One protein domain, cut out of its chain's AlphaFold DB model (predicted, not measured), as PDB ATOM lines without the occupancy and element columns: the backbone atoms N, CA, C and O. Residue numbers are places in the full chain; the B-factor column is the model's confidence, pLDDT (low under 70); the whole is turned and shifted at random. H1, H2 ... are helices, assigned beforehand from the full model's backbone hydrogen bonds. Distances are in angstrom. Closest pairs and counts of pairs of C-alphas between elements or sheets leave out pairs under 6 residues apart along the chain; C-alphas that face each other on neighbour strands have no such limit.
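This is residues 13 to 63 of the 221 residues of an uncharacterized protein of Natrialba asiatica (strain ATCC 700177 / DSM 12278 / JCM 9576 / FERM P-10747 / NBRC 102637 / 172P1) (UniProt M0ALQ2). One long helix, H2, makes the longest axis, and a short helix, H1, lies beside its first half at a steep angle. The far end sticks out: residues 54 to 63, of which 54 to 62 belong to H2, stand free. The printed part has 51 residues with two named helices, H1 then H2, and no named strand; it is all helix, loose, with a radius of gyration of the C-alphas of 13.3 A, and flat, spanning 42 by 23 by 12 A.

After residues 13 to 19, find C-alpha 20 at (121.056, 101.452, 71.682), where H1, residues 20 to 27, begins. Next find C-alpha 35 at (128.096, 110.835, 55.313); from there H2, residues 35 to 62, runs 40.6 A to C-alpha 62 at (141.192, 91.256, 88.331).

H1 and H2 are close but not clearly touching; their closest C-alphas, of Asp 22 and Ile 45, are 7.1 A apart. They run opposite ways at a steep tilt of 69 degrees, only just short of about perpendicular. Each O i to N i+4 pair in H1 is within hydrogen-bond range, and 21 of 24 in H2.

Look at Ser 33 and Asn 61, whose C-alphas are the two farthest apart, 42.5 A. The H1 to H2 link is short, the printed part has no cut, and no printed residue is under 70 in pLDDT.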
ATOM      1  N   ARG A  13     117.809  97.077  76.368       80.31
ATOM      2  CA  ARG A  13     118.811  96.777  77.392       80.31
ATOM      3  C   ARG A  13     119.820  97.888  77.502       80.31
ATOM      4  O   ARG A  13     120.259  98.480  76.501       80.31
ATOM      5  N   ASP A  14     120.294  98.056  78.727       82.81
ATOM      6  CA  ASP A  14     121.368  98.978  79.027       82.81
ATOM      7  C   ASP A  14     122.585  98.756  78.117       82.81
ATOM      8  O   ASP A  14     122.807  97.705  77.490       82.81
ATOM      9  N   ARG A  15     123.378  99.818  77.975       86.25
ATOM     10  CA  ARG A  15     124.541  99.795  77.088       86.25
ATOM     11  C   ARG A  15     125.510  98.686  77.521       86.25
ATOM     12  O   ARG A  15     125.915  98.615  78.676       86.25
ATOM     13  N   GLY A  16     125.900  97.859  76.557       89.38
ATOM     14  CA  GLY A  16     127.092  97.020  76.672       89.38
ATOM     15  C   GLY A  16     128.250  97.727  75.975       89.38
ATOM     16  O   GLY A  16     128.418  98.938  76.119       89.38
ATOM     17  N   ILE A  17     128.957  96.996  75.112       92.50
ATOM     18  CA  ILE A  17     129.912  97.573  74.147       92.50
ATOM     19  C   ILE A  17     129.207  98.600  73.241       92.50
ATOM     20  O   ILE A  17     129.707  99.697  72.985       92.50
ATOM     21  N   LEU A  18     128.008  98.243  72.769       93.38
ATOM     22  CA  LEU A  18     127.177  99.081  71.911       93.38
ATOM     23  C   LEU A  18     126.124  99.832  72.728       93.38
ATOM     24  O   LEU A  18     125.483  99.261  73.617       93.38
ATOM     25  N   THR A  19     125.911 101.099  72.374       92.50
ATOM     26  CA  THR A  19     124.733 101.857  72.823       92.50
ATOM     27  C   THR A  19     123.503 101.464  71.999       92.50
ATOM     28  O   THR A  19     123.693 100.985  70.879       92.50
ATOM     29  N   PRO A  20     122.264 101.707  72.475       91.69
ATOM     30  CA  PRO A  20     121.056 101.452  71.682       91.69
ATOM     31  C   PRO A  20     121.145 102.058  70.274       91.69
ATOM     32  O   PRO A  20     121.079 101.347  69.283       91.69
ATOM     33  N   ALA A  21     121.544 103.330  70.173       90.94
ATOM     34  CA  ALA A  21     121.723 104.002  68.885       90.94
ATOM     35  C   ALA A  21     122.789 103.375  67.962       90.94
ATOM     36  O   ALA A  21     122.712 103.563  66.747       90.94
ATOM     37  N   ASP A  22     123.811 102.706  68.510       93.94
ATOM     38  CA  ASP A  22     124.780 101.972  67.687       93.94
ATOM     39  C   ASP A  22     124.176 100.650  67.181       93.94
ATOM     40  O   ASP A  22     124.493 100.242  66.065       93.94
ATOM     41  N   ARG A  23     123.303  99.997  67.969       93.06
ATOM     42  CA  ARG A  23     122.568  98.787  67.558       93.06
ATOM     43  C   ARG A  23     121.629  99.112  66.399       93.06
ATOM     44  O   ARG A  23     121.751  98.468  65.360       93.06
ATOM     45  N   ASP A  24     120.812 100.157  66.536       90.94
ATOM     46  CA  ASP A  24     119.888 100.605  65.484       90.94
ATOM     47  C   ASP A  24     120.650 100.899  64.183       90.94
ATOM     48  O   ASP A  24     120.245 100.513  63.088       90.94
ATOM     49  N   PHE A  25     121.805 101.567  64.295       93.25
ATOM     50  CA  PHE A  25     122.633 101.898  63.139       93.25
ATOM     51  C   PHE A  25     123.206 100.651  62.450       93.25
ATOM     52  O   PHE A  25     123.150 100.550  61.227       93.25
ATOM     53  N   LEU A  26     123.746  99.689  63.205       91.69
ATOM     54  CA  LEU A  26     124.317  98.464  62.631       91.69
ATOM     55  C   LEU A  26     123.256  97.526  62.040       91.69
ATOM     56  O   LEU A  26     123.569  96.790  61.108       91.69
ATOM     57  N   ARG A  27     122.020  97.569  62.552       87.06
ATOM     58  CA  ARG A  27     120.869  96.833  62.004       87.06
ATOM     59  C   ARG A  27     120.237  97.511  60.786       87.06
ATOM     60  O   ARG A  27     119.413  96.899  60.119       87.06
ATOM     61  N   GLY A  28     120.626  98.750  60.477       88.62
ATOM     62  CA  GLY A  28     120.026  99.538  59.397       88.62
ATOM     63  C   GLY A  28     118.679 100.174  59.762       88.62
ATOM     64  O   GLY A  28     118.017 100.738  58.900       88.62
ATOM     65  N   GLU A  29     118.284 100.130  61.033       87.88
ATOM     66  CA  GLU A  29     117.066 100.761  61.561       87.88
ATOM     67  C   GLU A  29     117.242 102.276  61.746       87.88
ATOM     68  O   GLU A  29     116.274 103.032  61.846       87.88
ATOM     69  N   LYS A  30     118.497 102.738  61.760       89.12
ATOM     70  CA  LYS A  30     118.861 104.148  61.835       89.12
ATOM     71  C   LYS A  30     119.786 104.552  60.701       89.12
ATOM     72  O   LYS A  30     120.913 104.074  60.605       89.12
ATOM     73  N   GLU A  31     119.358 105.554  59.943       89.69
ATOM     74  CA  GLU A  31     120.183 106.228  58.943       89.69
ATOM     75  C   GLU A  31     120.637 107.604  59.444       89.69
ATOM     76  O   GLU A  31     119.907 108.332  60.126       89.69
ATOM     77  N   TYR A  32     121.873 107.975  59.113       91.25
ATOM     78  CA  TYR A  32     122.403 109.299  59.417       91.25
ATOM     79  C   TYR A  32     122.113 110.272  58.275       91.25
ATOM     80  O   TYR A  32     122.214 109.931  57.104       91.25
ATOM     81  N   SER A  33     121.826 111.528  58.616       86.38
ATOM     82  CA  SER A  33     121.513 112.574  57.634       86.38
ATOM     83  C   SER A  33     122.712 113.040  56.800       86.38
ATOM     84  O   SER A  33     122.528 113.772  55.828       86.38
ATOM     85  N   SER A  34     123.940 112.666  57.176       93.69
ATOM     86  CA  SER A  34     125.153 113.021  56.439       93.69
ATOM     87  C   SER A  34     126.195 111.905  56.478       93.69
ATOM     88  O   SER A  34     126.349 111.229  57.500       93.69
ATOM     89  N   GLU A  35     126.973 111.781  55.397       93.69
ATOM     90  CA  GLU A  35     128.096 110.835  55.313       93.69
ATOM     91  C   GLU A  35     129.116 111.044  56.439       93.69
ATOM     92  O   GLU A  35     129.698 110.085  56.942       93.69
ATOM     93  N   GLN A  36     129.340 112.295  56.860       94.88
ATOM     94  CA  GLN A  36     130.271 112.596  57.945       94.88
ATOM     95  C   GLN A  36     129.780 112.001  59.268       94.88
ATOM     96  O   GLN A  36     130.545 111.329  59.954       94.88
ATOM     97  N   SER A  37     128.497 112.174  59.596       94.06
ATOM     98  CA  SER A  37     127.907 111.596  60.807       94.06
ATOM     99  C   SER A  37     127.943 110.068  60.799       94.06
ATOM    100  O   SER A  37     128.202 109.459  61.835       94.06
ATOM    101  N   GLU A  38     127.737 109.447  59.636       95.81
ATOM    102  CA  GLU A  38     127.866 107.997  59.489       95.81
ATOM    103  C   GLU A  38     129.311 107.528  59.724       95.81
ATOM    104  O   GLU A  38     129.555 106.580  60.476       95.81
ATOM    105  N   ARG A  39     130.296 108.211  59.125       95.56
ATOM    106  CA  ARG A  39     131.723 107.917  59.333       95.56
ATOM    107  C   ARG A  39     132.118 108.054  60.798       95.56
ATOM    108  O   ARG A  39     132.809 107.174  61.315       95.56
ATOM    109  N   ASP A  40     131.649 109.108  61.460       96.19
ATOM    110  CA  ASP A  40     131.906 109.360  62.877       96.19
ATOM    111  C   ASP A  40     131.287 108.262  63.756       96.19
ATOM    112  O   ASP A  40     131.938 107.767  64.680       96.19
ATOM    113  N   ALA A  41     130.067 107.810  63.439       96.25
ATOM    114  CA  ALA A  41     129.422 106.698  64.130       96.25
ATOM    115  C   ALA A  41     130.209 105.391  63.968       96.25
ATOM    116  O   ALA A  41     130.541 104.742  64.961       96.25
ATOM    117  N   ARG A  42     130.597 105.044  62.733       97.12
ATOM    118  CA  ARG A  42     131.430 103.862  62.450       97.12
ATOM    119  C   ARG A  42     132.774 103.926  63.176       97.12
ATOM    120  O   ARG A  42     133.222 102.918  63.716       97.12
ATOM    121  N   TYR A  43     133.423 105.090  63.193       97.62
ATOM    122  CA  TYR A  43     134.677 105.293  63.918       97.62
ATOM    123  C   TYR A  43     134.499 105.065  65.419       97.62
ATOM    124  O   TYR A  43     135.235 104.278  66.009       97.62
ATOM    125  N   ARG A  44     133.483 105.690  66.019       96.94
ATOM    126  CA  ARG A  44     133.179 105.550  67.445       96.94
ATOM    127  C   ARG A  44     132.889 104.102  67.839       96.94
ATOM    128  O   ARG A  44     133.386 103.662  68.869       96.94
ATOM    129  N   ILE A  45     132.119 103.370  67.031       97.38
ATOM    130  CA  ILE A  45     131.824 101.949  67.268       97.38
ATOM    131  C   ILE A  45     133.114 101.125  67.267       97.38
ATOM    132  O   ILE A  45     133.333 100.351  68.193       97.38
ATOM    133  N   ARG A  46     134.001 101.330  66.282       97.31
ATOM    134  CA  ARG A  46     135.294 100.626  66.230       97.31
ATOM    135  C   ARG A  46     136.169 100.917  67.446       97.31
ATOM    136  O   ARG A  46     136.775  99.993  67.969       97.31
ATOM    137  N   GLN A  47     136.241 102.174  67.885       97.75
ATOM    138  CA  GLN A  47     137.025 102.537  69.070       97.75
ATOM    139  C   GLN A  47     136.467 101.883  70.335       97.75
ATOM    140  O   GLN A  47     137.215 101.221  71.037       97.75
ATOM    141  N   ARG A  48     135.147 101.956  70.562       96.31
ATOM    142  CA  ARG A  48     134.507 101.273  71.700       96.31
ATOM    143  C   ARG A  48     134.776  99.779  71.699       96.31
ATOM    144  O   ARG A  48     135.087  99.225  72.738       96.31
ATOM    145  N   LEU A  49     134.656  99.141  70.538       96.44
ATOM    146  CA  LEU A  49     134.914  97.715  70.419       96.44
ATOM    147  C   LEU A  49     136.373  97.377  70.744       96.44
ATOM    148  O   LEU A  49     136.615  96.425  71.472       96.44
ATOM    149  N   MET A  50     137.323  98.168  70.242       96.50
ATOM    150  CA  MET A  50     138.743  98.007  70.556       96.50
ATOM    151  C   MET A  50     138.999  98.147  72.061       96.50
ATOM    152  O   MET A  50     139.613  97.264  72.649       96.50
ATOM    153  N   ASP A  51     138.475  99.202  72.686       97.56
ATOM    154  CA  ASP A  51     138.625  99.440  74.124       97.56
ATOM    155  C   ASP A  51     137.983  98.305  74.945       97.56
ATOM    156  O   ASP A  51     138.613  97.757  75.843       97.56
ATOM    157  N   SER A  52     136.776  97.859  74.574       96.31
ATOM    158  CA  SER A  52     136.095  96.744  75.247       96.31
ATOM    159  C   SER A  52     136.811  95.402  75.094       96.31
ATOM    160  O   SER A  52     136.733  94.570  75.992       96.31
ATOM    161  N   ILE A  53     137.507  95.164  73.977       96.19
ATOM    162  CA  ILE A  53     138.334  93.959  73.824       96.19
ATOM    163  C   ILE A  53     139.526  94.013  74.788       96.19
ATOM    164  O   ILE A  53     139.849  93.008  75.415       96.19
ATOM    165  N   LEU A  54     140.153  95.183  74.945       96.56
ATOM    166  CA  LEU A  54     141.255  95.369  75.893       96.56
ATOM    167  C   LEU A  54     140.799  95.201  77.348       96.56
ATOM    168  O   LEU A  54     141.555  94.667  78.163       96.56
ATOM    169  N   ASP A  55     139.558  95.572  77.663       97.75
ATOM    170  CA  ASP A  55     138.987  95.378  78.996       97.75
ATOM    171  C   ASP A  55     138.939  93.898  79.411       97.75
ATOM    172  O   ASP A  55     139.057  93.615  80.603       97.75
ATOM    173  N   PHE A  56     138.861  92.931  78.483       96.38
ATOM    174  CA  PHE A  56     138.919  91.506  78.851       96.38
ATOM    175  C   PHE A  56     140.217  91.135  79.571       96.38
ATOM    176  O   PHE A  56     140.181  90.309  80.479       96.38
ATOM    177  N   ASN A  57     141.342  91.779  79.248       95.06
ATOM    178  CA  ASN A  57     142.582  91.567  79.991       95.06
ATOM    179  C   ASN A  57     142.447  92.028  81.450       95.06
ATOM    180  O   ASN A  57     142.934  91.359  82.359       95.06
ATOM    181  N   ILE A  58     141.742  93.136  81.691       96.81
ATOM    182  CA  ILE A  58     141.460  93.616  83.046       96.81
ATOM    183  C   ILE A  58     140.517  92.639  83.753       96.81
ATOM    184  O   ILE A  58     140.803  92.240  84.879       96.81
ATOM    185  N   LEU A  59     139.428  92.231  83.093       96.50
ATOM    186  CA  LEU A  59     138.422  91.331  83.659       96.50
ATOM    187  C   LEU A  59     139.033  89.990  84.067       96.50
ATOM    188  O   LEU A  59     138.851  89.561  85.198       96.50
ATOM    189  N   VAL A  60     139.805  89.359  83.186       95.69
ATOM    190  CA  VAL A  60     140.405  88.047  83.450       95.69
ATOM    191  C   VAL A  60     141.385  88.090  84.624       95.69
ATOM    192  O   VAL A  60     141.364  87.187  85.449       95.69
ATOM    193  N   ASN A  61     142.199  89.144  84.729       93.75
ATOM    194  CA  ASN A  61     143.236  89.239  85.761       93.75
ATOM    195  C   ASN A  61     142.752  89.804  87.105       93.75
ATOM    196  O   ASN A  61     143.469  89.688  88.095       93.75
ATOM    197  N   ASN A  62     141.602  90.488  87.147       95.88
ATOM    198  CA  ASN A  62     141.192  91.256  88.331       95.88
ATOM    199  C   ASN A  62     139.761  90.976  88.808       95.88
ATOM    200  O   ASN A  62     139.415  91.411  89.903       95.88
ATOM    201  N   MET A  63     138.911  90.315  88.016       95.62
ATOM    202  CA  MET A  63     137.571  89.934  88.469       95.62
ATOM    203  C   MET A  63     137.660  88.675  89.326       95.62
ATOM    204  O   MET A  63     138.208  87.668  88.877       95.62
TER     205      MET A  63